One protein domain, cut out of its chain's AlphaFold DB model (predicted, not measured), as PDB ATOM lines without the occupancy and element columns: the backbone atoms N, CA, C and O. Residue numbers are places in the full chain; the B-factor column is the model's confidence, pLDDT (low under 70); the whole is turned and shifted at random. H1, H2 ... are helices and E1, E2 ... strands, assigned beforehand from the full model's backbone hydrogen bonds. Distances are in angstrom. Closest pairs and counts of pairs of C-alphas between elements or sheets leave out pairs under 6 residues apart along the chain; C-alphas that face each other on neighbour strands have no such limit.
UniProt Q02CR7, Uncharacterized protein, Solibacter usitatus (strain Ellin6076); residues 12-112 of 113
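What this domain is: This is residues 12 to 112 of the 113 residues of an uncharacterized protein of Solibacter usitatus (strain Ellin6076) (UniProt Q02CR7). What is the main picture? A long, twisted sheet of three strands, E3, E4 and E5, has the long helix H2 packed slantwise over one face, while its other face is bare. At the end where E3 begins, the small hairpin of E1 and E2, the short helix H1 and the long link of residues 29 to 46 make a head. What makes it up? The printed part has 101 residues with two named helices and five named strands, in the order E1 E2 H1 E3 E4 E5 H2, of mixed class; both sheets, E3 - E4 - E5 and E1 - E2, are antiparallel. The whole is compact, with a radius of gyration of the C-alphas of 14.2 A, and spans 42 by 28 by 23 A.

Where its parts are: Where is the large sheet? E3 is residues 47 to 56, 27.0 A long, beginning at C-alpha 47 (202.072, 123.388, 189.737). E4 is residues 59 to 68, 29.2 A, and E5 is residues 71 to 81, 29.9 A; E5 bends by 55 degrees at residue 74. Where are the others? H2 is residues 94 to 110, 24.6 A long, ending at C-alpha 110 (190.916, 119.022, 171.232). E1 is residues 12 to 15, beginning at C-alpha 12 (202.017, 134.942, 182.039), E2 is residues 18 to 21, and H1 is residues 25 to 28.

How they stand to each other: How do the three long strands pair? They form a meander, each strand the antiparallel neighbour of the one before, with hairpins E3 and E4, and E4 and E5. N 51 and O 63 are 2.9 A apart, and N 62 and O 78 are 2.9 A apart, both within hydrogen-bond range. How does H2 stand to them? It is on one face of the sheet, in two layers, a helix on a sheet, at a height over the sheet of 8.6 A, over E3 and E4 and slantwise to the strands at 46 degrees to E3 on the local plane. Its closest C-alphas to E3 are those of Tyr 103 and Phe 50, 7.2 A apart, and every O i to N i+4 pair in H2 is within hydrogen-bond range. What of E1, E2 and H1? E1 and E2 are an antiparallel hairpin with N 12 and O 20 at 2.7 A, and the closest C-alphas of E1 and H2, Ala 14 and Thr 95, are 6.7 A apart. H1, too short for an O i to N i+4 pair, is not on the large sheet and is apart from H2.

The domain as a whole: How large is it? The two C-alphas farthest apart, those of Glu 34 and Pro 57, are 42.0 A apart, and the outline is only just elongated. Which links are long? H1 to E3 has 18 residues and E5 to H2 has 12; in the latter, residues 86 to 87 pair antiparallel with residues 80 to 81 of E5. Is anything cut or uncertain? The printed part has no cut; its mean pLDDT is 90.2, and residue 24 alone is under 70.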
ATOM      1  N   CYS A  12     201.728 135.095 180.623       85.94
ATOM      2  CA  CYS A  12     202.017 134.942 182.039       85.94
ATOM      3  C   CYS A  12     201.542 136.187 182.798       85.94
ATOM      4  O   CYS A  12     201.854 137.316 182.418       85.94
ATOM      5  N   ARG A  13     200.802 135.958 183.885       86.19
ATOM      6  CA  ARG A  13     200.320 136.980 184.831       86.19
ATOM      7  C   ARG A  13     200.721 136.645 186.268       86.19
ATOM      8  O   ARG A  13     199.970 136.885 187.204       86.19
ATOM      9  N   ALA A  14     201.869 135.991 186.431       82.50
ATOM     10  CA  ALA A  14     202.385 135.613 187.742       82.50
ATOM     11  C   ALA A  14     202.684 136.846 188.618       82.50
ATOM     12  O   ALA A  14     202.554 136.784 189.836       82.50
ATOM     13  N   LEU A  15     203.030 137.969 187.982       82.06
ATOM     14  CA  LEU A  15     203.197 139.271 188.613       82.06
ATOM     15  C   LEU A  15     202.017 140.176 188.199       82.06
ATOM     16  O   LEU A  15     201.794 140.319 186.994       82.06
ATOM     17  N   PRO A  16     201.256 140.766 189.147       75.12
ATOM     18  CA  PRO A  16     200.036 141.529 188.850       75.12
ATOM     19  C   PRO A  16     200.234 142.685 187.865       75.12
ATOM     20  O   PRO A  16     199.425 142.868 186.957       75.12
ATOM     21  N   ASP A  17     201.339 143.415 188.007       81.00
ATOM     22  CA  ASP A  17     201.622 144.620 187.222       81.00
ATOM     23  C   ASP A  17     202.450 144.341 185.963       81.00
ATOM     24  O   ASP A  17     202.847 145.270 185.263       81.00
ATOM     25  N   ASP A  18     202.737 143.068 185.670       81.50
ATOM     26  CA  ASP A  18     203.686 142.723 184.625       81.50
ATOM     27  C   ASP A  18     203.270 141.490 183.804       81.50
ATOM     28  O   ASP A  18     203.578 140.332 184.114       81.50
ATOM     29  N   VAL A  19     202.554 141.761 182.709       83.19
ATOM     30  CA  VAL A  19     202.021 140.758 181.779       83.19
ATOM     31  C   VAL A  19     203.037 140.479 180.674       83.19
ATOM     32  O   VAL A  19     203.427 141.382 179.941       83.19
ATOM     33  N   HIS A  20     203.438 139.220 180.517       81.56
ATOM     34  CA  HIS A  20     204.474 138.814 179.559       81.56
ATOM     35  C   HIS A  20     204.026 137.626 178.718       81.56
ATOM     36  O   HIS A  20     203.313 136.764 179.218       81.56
ATOM     37  N   ALA A  21     204.454 137.536 177.459       84.06
ATOM     38  CA  ALA A  21     204.242 136.320 176.674       84.06
ATOM     39  C   ALA A  21     204.956 135.134 177.340       84.06
ATOM     40  O   ALA A  21     206.064 135.285 177.860       84.06
ATOM     41  N   VAL A  22     204.332 133.956 177.345       82.44
ATOM     42  CA  VAL A  22     205.002 132.747 177.836       82.44
ATOM     43  C   VAL A  22     206.122 132.374 176.867       82.44
ATOM     44  O   VAL A  22     205.857 131.959 175.743       82.44
ATOM     45  N   SER A  23     207.371 132.551 177.303       71.12
ATOM     46  CA  SER A  23     208.573 132.249 176.516       71.12
ATOM     47  C   SER A  23     209.193 130.894 176.848       71.12
ATOM     48  O   SER A  23     209.809 130.277 175.984       71.12
ATOM     49  N   ASP A  24     209.034 130.425 178.090       69.75
ATOM     50  CA  ASP A  24     209.845 129.330 178.616       69.75
ATOM     51  C   ASP A  24     209.082 128.005 178.654       69.75
ATOM     52  O   ASP A  24     207.925 127.927 179.081       69.75
ATOM     53  N   ALA A  25     209.771 126.924 178.279       75.75
ATOM     54  CA  ALA A  25     209.228 125.568 178.350       75.75
ATOM     55  C   ALA A  25     208.814 125.173 179.782       75.75
ATOM     56  O   ALA A  25     207.846 124.431 179.953       75.75
ATOM     57  N   CYS A  26     209.492 125.707 180.810       81.00
ATOM     58  CA  CYS A  26     209.199 125.420 182.219       81.00
ATOM     59  C   CYS A  26     207.788 125.877 182.642       81.00
ATOM     60  O   CYS A  26     207.100 125.171 183.381       81.00
ATOM     61  N   CYS A  27     207.293 126.994 182.101       84.19
ATOM     62  CA  CYS A  27     205.965 127.532 182.410       84.19
ATOM     63  C   CYS A  27     204.826 126.587 182.004       84.19
ATOM     64  O   CYS A  27     203.746 126.627 182.586       84.19
ATOM     65  N   ASN A  28     205.066 125.723 181.016       88.06
ATOM     66  CA  ASN A  28     204.076 124.782 180.509       88.06
ATOM     67  C   ASN A  28     204.073 123.434 181.230       88.06
ATOM     68  O   ASN A  28     203.180 122.631 180.972       88.06
ATOM     69  N   VAL A  29     205.037 123.163 182.115       88.00
ATOM     70  CA  VAL A  29     205.155 121.880 182.836       88.00
ATOM     71  C   VAL A  29     204.900 122.001 184.343       88.00
ATOM     72  O   VAL A  29     204.519 121.003 184.970       88.00
ATOM     73  N   GLY A  30     205.015 123.212 184.896       89.31
ATOM     74  CA  GLY A  30     205.009 123.469 186.338       89.31
ATOM     75  C   GLY A  30     206.409 123.328 186.941       89.31
ATOM     76  O   GLY A  30     207.371 123.074 186.221       89.31
ATOM     77  N   TYR A  31     206.531 123.505 188.257       90.44
ATOM     78  CA  TYR A  31     207.808 123.439 188.987       90.44
ATOM     79  C   TYR A  31     208.879 124.384 188.438       90.44
ATOM     80  O   TYR A  31     210.065 124.074 188.411       90.44
ATOM     81  N   ALA A  32     208.453 125.568 188.002       90.62
ATOM     82  CA  ALA A  32     209.349 126.581 187.461       90.62
ATOM     83  C   ALA A  32     210.067 127.402 188.551       90.62
ATOM     84  O   ALA A  32     210.784 128.347 188.215       90.62
ATOM     85  N   ARG A  33     209.892 127.050 189.835       88.25
ATOM     86  CA  ARG A  33     210.649 127.629 190.952       88.25
ATOM     87  C   ARG A  33     212.146 127.470 190.677       88.25
ATOM     88  O   ARG A  33     212.569 126.459 190.125       88.25
ATOM     89  N   GLU A  34     212.927 128.503 190.981       87.62
ATOM     90  CA  GLU A  34     214.369 128.618 190.678       87.62
ATOM     91  C   GLU A  34     214.759 128.673 189.186       87.62
ATOM     92  O   GLU A  34     215.868 129.089 188.864       87.62
ATOM     93  N   THR A  35     213.879 128.290 188.254       88.75
ATOM     94  CA  THR A  35     214.197 128.261 186.813       88.75
ATOM     95  C   THR A  35     213.622 129.465 186.073       88.75
ATOM     96  O   THR A  35     214.268 130.033 185.197       88.75
ATOM     97  N   CYS A  36     212.397 129.866 186.408       88.75
ATOM     98  CA  CYS A  36     211.769 131.045 185.835       88.75
ATOM     99  C   CYS A  36     212.093 132.262 186.702       88.75
ATOM    100  O   CYS A  36     211.641 132.354 187.842       88.75
ATOM    101  N   GLY A  37     212.794 133.249 186.140       86.81
ATOM    102  CA  GLY A  37     213.095 134.507 186.839       86.81
ATOM    103  C   GLY A  37     211.859 135.345 187.199       86.81
ATOM    104  O   GLY A  37     211.971 136.319 187.934       86.81
ATOM    105  N   ARG A  38     210.678 134.973 186.686       86.88
ATOM    106  CA  ARG A  38     209.380 135.605 186.976       86.88
ATOM    107  C   ARG A  38     208.526 134.793 187.953       86.88
ATOM    108  O   ARG A  38     207.368 135.148 188.174       86.88
ATOM    109  N   PHE A  39     209.044 133.679 188.474       87.19
ATOM    110  CA  PHE A  39     208.315 132.862 189.436       87.19
ATOM    111  C   PHE A  39     208.025 133.700 190.697       87.19
ATOM    112  O   PHE A  39     208.957 134.312 191.227       87.19
ATOM    113  N   PRO A  40     206.767 133.776 191.178       84.94
ATOM    114  CA  PRO A  40     206.434 134.614 192.326       84.94
ATOM    115  C   PRO A  40     207.222 134.205 193.579       84.94
ATOM    116  O   PRO A  40     207.327 133.010 193.865       84.94
ATOM    117  N   PRO A  41     207.751 135.165 194.359       81.50
ATOM    118  CA  PRO A  41     208.418 134.846 195.616       81.50
ATOM    119  C   PRO A  41     207.421 134.285 196.645       81.50
ATOM    120  O   PRO A  41     206.242 134.641 196.649       81.50
ATOM    121  N   GLY A  42     207.909 133.445 197.563       80.94
ATOM    122  CA  GLY A  42     207.132 132.906 198.687       80.94
ATOM    123  C   GLY A  42     206.640 131.466 198.502       80.94
ATOM    124  O   GLY A  42     207.050 130.750 197.589       80.94
ATOM    125  N   GLU A  43     205.751 131.024 199.397       77.12
ATOM    126  CA  GLU A  43     205.252 129.638 199.465       77.12
ATOM    127  C   GLU A  43     204.087 129.333 198.502       77.12
ATOM    128  O   GLU A  43     203.221 128.502 198.792       77.12
ATOM    129  N   GLY A  44     204.044 130.024 197.360       81.69
ATOM    130  CA  GLY A  44     203.043 129.789 196.321       81.69
ATOM    131  C   GLY A  44     203.131 128.379 195.718       81.69
ATOM    132  O   GLY A  44     204.122 127.677 195.925       81.69
ATOM    133  N   PRO A  45     202.106 127.953 194.968       89.81
ATOM    134  CA  PRO A  45     202.084 126.636 194.345       89.81
ATOM    135  C   PRO A  45     203.133 126.509 193.237       89.81
ATOM    136  O   PRO A  45     203.380 127.459 192.495       89.81
ATOM    137  N   ASP A  46     203.697 125.315 193.078       91.50
ATOM    138  CA  ASP A  46     204.659 125.026 192.012       91.50
ATOM    139  C   ASP A  46     203.980 124.564 190.727       91.50
ATOM    140  O   ASP A  46     204.460 124.829 189.622       91.50
ATOM    141  N   ALA A  47     202.860 123.857 190.861       92.31
ATOM    142  CA  ALA A  47     202.072 123.388 189.737       92.31
ATOM    143  C   ALA A  47     200.597 123.251 190.119       92.31
ATOM    144  O   ALA A  47     200.244 123.040 191.281       92.31
ATOM    145  N   VAL A  48     199.734 123.339 189.109       93.25
ATOM    146  CA  VAL A  48     198.324 122.973 189.223       93.25
ATOM    147  C   VAL A  48     198.010 121.945 188.146       93.25
ATOM    148  O   VAL A  48     198.328 122.131 186.969       93.25
ATOM    149  N   ARG A  49     197.409 120.833 188.557       94.69
ATOM    150  CA  ARG A  49     196.988 119.741 187.680       94.69
ATOM    151  C   ARG A  49     195.476 119.731 187.607       94.69
ATOM    152  O   ARG A  49     194.829 119.807 188.645       94.69
ATOM    153  N   PHE A  50     194.928 119.590 186.407       95.56
ATOM    154  CA  PHE A  50     193.489 119.530 186.174       95.56
ATOM    155  C   PHE A  50     193.111 118.234 185.461       95.56
ATOM    156  O   PHE A  50     193.857 117.727 184.618       95.56
ATOM    157  N   THR A  51     191.928 117.714 185.769       95.94
ATOM    158  CA  THR A  51     191.339 116.573 185.068       95.94
ATOM    159  C   THR A  51     189.836 116.759 184.894       95.94
ATOM    160  O   THR A  51     189.149 117.185 185.822       95.94
ATOM    161  N   ILE A  52     189.313 116.430 183.710       96.69
ATOM    162  CA  ILE A  52     187.867 116.354 183.473       96.69
ATOM    163  C   ILE A  52     187.342 115.071 184.119       96.69
ATOM    164  O   ILE A  52     187.673 113.974 183.674       96.69
ATOM    165  N   SER A  53     186.497 115.201 185.141       97.00
ATOM    166  CA  SER A  53     185.788 114.065 185.739       97.00
ATOM    167  C   SER A  53     184.462 113.775 185.046       97.00
ATOM    168  O   SER A  53     184.026 112.624 185.009       97.00
ATOM    169  N   ARG A  54     183.830 114.798 184.460       97.50
ATOM    170  CA  ARG A  54     182.570 114.661 183.725       97.50
ATOM    171  C   ARG A  54     182.458 115.697 182.615       97.50
ATOM    172  O   ARG A  54     182.858 116.843 182.792       97.50
ATOM    173  N   HIS A  55     181.873 115.299 181.490       97.38
ATOM    174  CA  HIS A  55     181.493 116.197 180.403       97.38
ATOM    175  C   HIS A  55     180.037 115.918 180.042       97.38
ATOM    176  O   HIS A  55     179.707 114.818 179.603       97.38
ATOM    177  N   GLU A  56     179.179 116.908 180.245       96.19
ATOM    178  CA  GLU A  56     177.748 116.850 179.958       96.19
ATOM    179  C   GLU A  56     177.342 117.981 179.006       96.19
ATOM    180  O   GLU A  56     178.076 118.961 178.871       96.19
ATOM    181  N   PRO A  57     176.153 117.914 178.378       95.75
ATOM    182  CA  PRO A  57     175.684 118.981 177.493       95.75
ATOM    183  C   PRO A  57     175.624 120.369 178.150       95.75
ATOM    184  O   PRO A  57     175.733 121.375 177.457       95.75
ATOM    185  N   ALA A  58     175.448 120.431 179.474       95.88
ATOM    186  CA  ALA A  58     175.362 121.683 180.223       95.88
ATOM    187  C   ALA A  58     176.727 122.222 180.701       95.88
ATOM    188  O   ALA A  58     176.821 123.405 181.039       95.88
ATOM    189  N   GLY A  59     177.782 121.401 180.739       97.50
ATOM    190  CA  GLY A  59     179.058 121.825 181.315       97.50
ATOM    191  C   GLY A  59     180.066 120.713 181.606       97.50
ATOM    192  O   GLY A  59     179.922 119.563 181.184       97.50
ATOM    193  N   LEU A  60     181.112 121.082 182.347       98.06
ATOM    194  CA  LEU A  60     182.213 120.208 182.753       98.06
ATOM    195  C   LEU A  60     182.318 120.136 184.275       98.06
ATOM    196  O   LEU A  60     182.281 121.165 184.951       98.06
ATOM    197  N   SER A  61     182.558 118.934 184.791       97.81
ATOM    198  CA  SER A  61     183.054 118.721 186.152       97.81
ATOM    199  C   SER A  61     184.552 118.448 186.089       97.81
ATOM    200  O   SER A  61     185.017 117.643 185.273       97.81
ATOM    201  N   ILE A  62     185.316 119.142 186.926       97.38
ATOM    202  CA  ILE A  62     186.779 119.167 186.887       97.38
ATOM    203  C   ILE A  62     187.301 118.918 188.299       97.38
ATOM    204  O   ILE A  62     186.834 119.552 189.239       97.38
ATOM    205  N   TYR A  63     188.291 118.044 188.454       96.56
ATOM    206  CA  TYR A  63     189.107 118.001 189.669       96.56
ATOM    207  C   TYR A  63     190.434 118.700 189.423       96.56
ATOM    208  O   TYR A  63     190.988 118.620 188.323       96.56
ATOM    209  N   TYR A  64     190.953 119.355 190.455       95.31
ATOM    210  CA  TYR A  64     192.289 119.924 190.422       95.31
ATOM    211  C   TYR A  64     193.095 119.558 191.662       95.31
ATOM    212  O   TYR A  64     192.541 119.352 192.744       95.31
ATOM    213  N   VAL A  65     194.412 119.508 191.487       95.50
ATOM    214  CA  VAL A  65     195.402 119.346 192.552       95.50
ATOM    215  C   VAL A  65     196.406 120.481 192.432       95.50
ATOM    216  O   VAL A  65     196.927 120.751 191.352       95.50
ATOM    217  N   ILE A  66     196.658 121.148 193.547       94.19
ATOM    218  CA  ILE A  66     197.727 122.118 193.727       94.19
ATOM    219  C   ILE A  66     198.915 121.374 194.326       94.19
ATOM    220  O   ILE A  66     198.779 120.721 195.362       94.19
ATOM    221  N   GLU A  67     200.070 121.481 193.683       94.94
ATOM    222  CA  GLU A  67     201.307 120.823 194.089       94.94
ATOM    223  C   GLU A  67     202.304 121.854 194.626       94.94
ATOM    224  O   GLU A  67     202.451 122.945 194.066       94.94
ATOM    225  N   ARG A  68     203.007 121.490 195.699       93.06
ATOM    226  CA  ARG A  68     204.126 122.242 196.274       93.06
ATOM    227  C   ARG A  68     205.212 121.261 196.696       93.06
ATOM    228  O   ARG A  68     204.896 120.218 197.261       93.06
ATOM    229  N   ASP A  69     206.461 121.557 196.367       91.56
ATOM    230  CA  ASP A  69     207.623 120.697 196.603       91.56
ATOM    231  C   ASP A  69     207.426 119.271 196.059       91.56
ATOM    232  O   ASP A  69     207.821 118.289 196.673       91.56
ATOM    233  N   HIS A  70     206.785 119.149 194.892       91.00
ATOM    234  CA  HIS A  70     206.409 117.869 194.264       91.00
ATOM    235  C   HIS A  70     205.399 117.012 195.050       91.00
ATOM    236  O   HIS A  70     205.171 115.851 194.707       91.00
ATOM    237  N   HIS A  71     204.730 117.588 196.048       92.62
ATOM    238  CA  HIS A  71     203.696 116.921 196.830       92.62
ATOM    239  C   HIS A  71     202.320 117.576 196.634       92.62
ATOM    240  O   HIS A  71     202.240 118.791 196.435       92.62
ATOM    241  N   PRO A  72     201.216 116.805 196.717       93.44
ATOM    242  CA  PRO A  72     199.876 117.375 196.773       93.44
ATOM    243  C   PRO A  72     199.749 118.257 198.015       93.44
ATOM    244  O   PRO A  72     199.923 117.787 199.139       93.44
ATOM    245  N   PHE A  73     199.442 119.531 197.808       91.88
ATOM    246  CA  PHE A  73     199.278 120.514 198.874       91.88
ATOM    247  C   PHE A  73     197.801 120.813 199.145       91.88
ATOM    248  O   PHE A  73     197.374 120.868 200.294       91.88
ATOM    249  N   ALA A  74     197.007 120.964 198.085       92.94
ATOM    250  CA  ALA A  74     195.563 121.162 198.163       92.94
ATOM    251  C   ALA A  74     194.880 120.548 196.938       92.94
ATOM    252  O   ALA A  74     195.517 120.300 195.916       92.94
ATOM    253  N   HIS A  75     193.578 120.303 197.019       94.50
ATOM    254  CA  HIS A  75     192.796 119.817 195.889       94.50
ATOM    255  C   HIS A  75     191.354 120.301 195.986       94.50
ATOM    256  O   HIS A  75     190.880 120.691 197.053       94.50
ATOM    257  N   GLY A  76     190.625 120.220 194.880       93.75
ATOM    258  CA  GLY A  76     189.220 120.589 194.858       93.75
ATOM    259  C   GLY A  76     188.508 120.151 193.592       93.75
ATOM    260  O   GLY A  76     189.091 119.524 192.706       93.75
ATOM    261  N   ALA A  77     187.225 120.489 193.535       95.25
ATOM    262  CA  ALA A  77     186.375 120.291 192.374       95.25
ATOM    263  C   ALA A  77     185.888 121.644 191.852       95.25
ATOM    264  O   ALA A  77     185.673 122.573 192.629       95.25
ATOM    265  N   LEU A  78     185.718 121.736 190.538       96.12
ATOM    266  CA  LEU A  78     185.223 122.905 189.827       96.12
ATOM    267  C   LEU A  78     184.115 122.471 188.877       96.12
ATOM    268  O   LEU A  78     184.177 121.395 188.277       96.12
ATOM    269  N   GLU A  79     183.146 123.354 188.690       97.56
ATOM    270  CA  GLU A  79     182.072 123.179 187.721       97.56
ATOM    271  C   GLU A  79     182.115 124.331 186.727       97.56
ATOM    272  O   GLU A  79     182.020 125.496 187.114       97.56
ATOM    273  N   TYR A  80     182.284 124.003 185.449       97.88
ATOM    274  CA  TYR A  80     182.268 124.967 184.355       97.88
ATOM    275  C   TYR A  80     180.946 124.868 183.604       97.88
ATOM    276  O   TYR A  80     180.607 123.805 183.082       97.88
ATOM    277  N   SER A  81     180.215 125.974 183.516       97.50
ATOM    278  CA  SER A  81     178.929 126.046 182.825       97.50
ATOM    279  C   SER A  81     179.122 126.511 181.385       97.50
ATOM    280  O   SER A  81     179.660 127.594 181.144       97.50
ATOM    281  N   PHE A  82     178.651 125.725 180.413       96.25
ATOM    282  CA  PHE A  82     178.658 126.161 179.013       96.25
ATOM    283  C   PHE A  82     177.688 127.316 178.746       96.25
ATOM    284  O   PHE A  82     178.114 128.265 178.089       96.25
ATOM    285  N   PRO A  83     176.438 127.311 179.261       96.31
ATOM    286  CA  PRO A  83     175.534 128.445 179.082       96.31
ATOM    287  C   PRO A  83     176.072 129.757 179.663       96.31
ATOM    288  O   PRO A  83     175.857 130.812 179.073       96.31
ATOM    289  N   ALA A  84     176.760 129.699 180.808       94.31
ATOM    290  CA  ALA A  84     177.289 130.892 181.470       94.31
ATOM    291  C   ALA A  84     178.689 131.293 180.972       94.31
ATOM    292  O   ALA A  84     179.085 132.445 181.126       94.31
ATOM    293  N   GLY A  85     179.446 130.359 180.388       95.06
ATOM    294  CA  GLY A  85     180.822 130.595 179.947       95.06
ATOM    295  C   GLY A  85     181.801 130.851 181.097       95.06
ATOM    296  O   GLY A  85     182.817 131.517 180.899       95.06
ATOM    297  N   CYS A  86     181.494 130.373 182.304       95.88
ATOM    298  CA  CYS A  86     182.301 130.608 183.497       95.88
ATOM    299  C   CYS A  86     182.217 129.451 184.502       95.88
ATOM    300  O   CYS A  86     181.379 128.548 184.388       95.88
ATOM    301  N   PHE A  87     183.110 129.484 185.493       96.25
ATOM    302  CA  PHE A  87     183.030 128.601 186.653       96.25
ATOM    303  C   PHE A  87     181.904 129.035 187.595       96.25
ATOM    304  O   PHE A  87     181.740 130.223 187.871       96.25
ATOM    305  N   MET A  88     181.150 128.061 188.108       93.69
ATOM    306  CA  MET A  88     180.009 128.298 189.005       93.69
ATOM    307  C   MET A  88     180.431 128.755 190.405       93.69
ATOM    308  O   MET A  88     179.640 129.352 191.132       93.69
ATOM    309  N   THR A  89     181.679 128.490 190.782       88.81
ATOM    310  CA  THR A  89     182.294 128.936 192.030       88.81
ATOM    311  C   THR A  89     183.471 129.864 191.724       88.81
ATOM    312  O   THR A  89     184.183 129.633 190.746       88.81
ATOM    313  N   PRO A  90     183.699 130.926 192.519       82.75
ATOM    314  CA  PRO A  90     184.913 131.728 192.408       82.75
ATOM    315  C   PRO A  90     186.150 130.882 192.727       82.75
ATOM    316  O   PRO A  90     186.150 130.114 193.690       82.75
ATOM    317  N   LEU A  91     187.205 131.038 191.928       84.19
ATOM    318  CA  LEU A  91     188.498 130.400 192.160       84.19
ATOM    319  C   LEU A  91     189.489 131.455 192.629       84.19
ATOM    320  O   LEU A  91     189.793 132.383 191.885       84.19
ATOM    321  N   GLU A  92     190.040 131.248 193.817       82.19
ATOM    322  CA  GLU A  92     191.171 132.017 194.319       82.19
ATOM    323  C   GLU A  92     192.398 131.106 194.446       82.19
ATOM    324  O   GLU A  92     192.256 129.939 194.832       82.19
ATOM    325  N   PRO A  93     193.608 131.603 194.150       84.62
ATOM    326  CA  PRO A  93     193.914 132.940 193.623       84.62
ATOM    327  C   PRO A  93     193.644 133.073 192.106       84.62
ATOM    328  O   PRO A  93     193.594 132.065 191.394       84.62
ATOM    329  N   GLU A  94     193.555 134.308 191.582       84.25
ATOM    330  CA  GLU A  94     193.284 134.590 190.150       84.25
ATOM    331  C   GLU A  94     194.177 133.770 189.195       84.25
ATOM    332  O   GLU A  94     193.715 133.276 188.164       84.25
ATOM    333  N   THR A  95     195.453 133.564 189.531       85.88
ATOM    334  CA  THR A  95     196.389 132.785 188.703       85.88
ATOM    335  C   THR A  95     195.938 131.335 188.505       85.88
ATOM    336  O   THR A  95     196.129 130.775 187.423       85.88
ATOM    337  N   VAL A  96     195.320 130.715 189.517       88.94
ATOM    338  CA  VAL A  96     194.747 129.363 189.412       88.94
ATOM    339  C   VAL A  96     193.472 129.399 188.576       88.94
ATOM    340  O   VAL A  96     193.294 128.546 187.705       88.94
ATOM    341  N   ALA A  97     192.631 130.422 188.759       90.94
ATOM    342  CA  ALA A  97     191.420 130.608 187.961       90.94
ATOM    343  C   ALA A  97     191.737 130.677 186.461       90.94
ATOM    344  O   ALA A  97     191.148 129.957 185.654       90.94
ATOM    345  N   ARG A  98     192.724 131.493 186.074       90.19
ATOM    346  CA  ARG A  98     193.164 131.641 184.677       90.19
ATOM    347  C   ARG A  98     193.688 130.334 184.088       90.19
ATOM    348  O   ARG A  98     193.361 130.017 182.949       90.19
ATOM    349  N   GLN A  99     194.461 129.572 184.860       92.69
ATOM    350  CA  GLN A  99     194.935 128.253 184.437       92.69
ATOM    351  C   GLN A  99     193.775 127.276 184.222       92.69
ATOM    352  O   GLN A  99     193.764 126.558 183.225       92.69
ATOM    353  N   ALA A 100     192.760 127.297 185.090       95.06
ATOM    354  CA  ALA A 100     191.568 126.475 184.917       95.06
ATOM    355  C   ALA A 100     190.816 126.825 183.618       95.06
ATOM    356  O   ALA A 100     190.432 125.924 182.872       95.06
ATOM    357  N   TYR A 101     190.669 128.116 183.290       94.62
ATOM    358  CA  TYR A 101     190.098 128.547 182.005       94.62
ATOM    359  C   TYR A 101     190.934 128.071 180.809       94.62
ATOM    360  O   TYR A 101     190.376 127.520 179.862       94.62
ATOM    361  N   ALA A 102     192.262 128.218 180.862       93.25
ATOM    362  CA  ALA A 102     193.158 127.755 179.797       93.25
ATOM    363  C   ALA A 102     193.082 126.230 179.589       93.25
ATOM    364  O   ALA A 102     193.122 125.744 178.453       93.25
ATOM    365  N   TYR A 103     192.921 125.469 180.675       95.62
ATOM    366  CA  TYR A 103     192.693 124.027 180.620       95.62
ATOM    367  C   TYR A 103     191.361 123.678 179.940       95.62
ATOM    368  O   TYR A 103     191.331 122.815 179.059       95.62
ATOM    369  N   VAL A 104     190.270 124.366 180.303       96.06
ATOM    370  CA  VAL A 104     188.950 124.188 179.670       96.06
ATOM    371  C   VAL A 104     189.013 124.504 178.178       96.06
ATOM    372  O   VAL A 104     188.547 123.703 177.367       96.06
ATOM    373  N   GLU A 105     189.630 125.623 177.800       94.50
ATOM    374  CA  GLU A 105     189.798 126.019 176.400       94.50
ATOM    375  C   GLU A 105     190.547 124.942 175.603       94.50
ATOM    376  O   GLU A 105     190.063 124.477 174.568       94.50
ATOM    377  N   SER A 106     191.685 124.480 176.126       93.75
ATOM    378  CA  SER A 106     192.504 123.445 175.484       93.75
ATOM    379  C   SER A 106     191.773 122.103 175.391       93.75
ATOM    380  O   SER A 106     191.891 121.381 174.400       93.75
ATOM    381  N   TYR A 107     190.987 121.737 176.404       95.31
ATOM    382  CA  TYR A 107     190.160 120.532 176.363       95.31
ATOM    383  C   TYR A 107     189.072 120.613 175.284       95.31
ATOM    384  O   TYR A 107     188.909 119.669 174.509       95.31
ATOM    385  N   LEU A 108     188.350 121.735 175.203       94.31
ATOM    386  CA  LEU A 108     187.275 121.925 174.228       94.31
ATOM    387  C   LEU A 108     187.799 122.024 172.794       94.31
ATOM    388  O   LEU A 108     187.137 121.522 171.887       94.31
ATOM    389  N   ARG A 109     188.972 122.633 172.580       93.31
ATOM    390  CA  ARG A 109     189.640 122.661 171.270       93.31
ATOM    391  C   ARG A 109     189.920 121.246 170.769       93.31
ATOM    392  O   ARG A 109     189.407 120.877 169.721       93.31
ATOM    393  N   ARG A 110     190.595 120.422 171.575       91.06
ATOM    394  CA  ARG A 110     190.916 119.022 171.232       91.06
ATOM    395  C   ARG A 110     189.706 118.121 171.011       91.06
ATOM    396  O   ARG A 110     189.828 117.078 170.392       91.06
ATOM    397  N   LYS A 111     188.541 118.467 171.559       89.94
ATOM    398  CA  LYS A 111     187.300 117.711 171.324       89.94
ATOM    399  C   LYS A 111     186.653 118.004 169.968       89.94
ATOM    400  O   LYS A 111     185.744 117.270 169.591       89.94
ATOM    401  N   LYS A 112     187.061 119.079 169.289       87.19
ATOM    402  CA  LYS A 112     186.571 119.462 167.956       87.19
ATOM    403  C   LYS A 112     187.448 118.927 166.819       87.19
ATOM    404  O   LYS A 112     187.022 119.014 165.672       87.19
TER     405      LYS A 112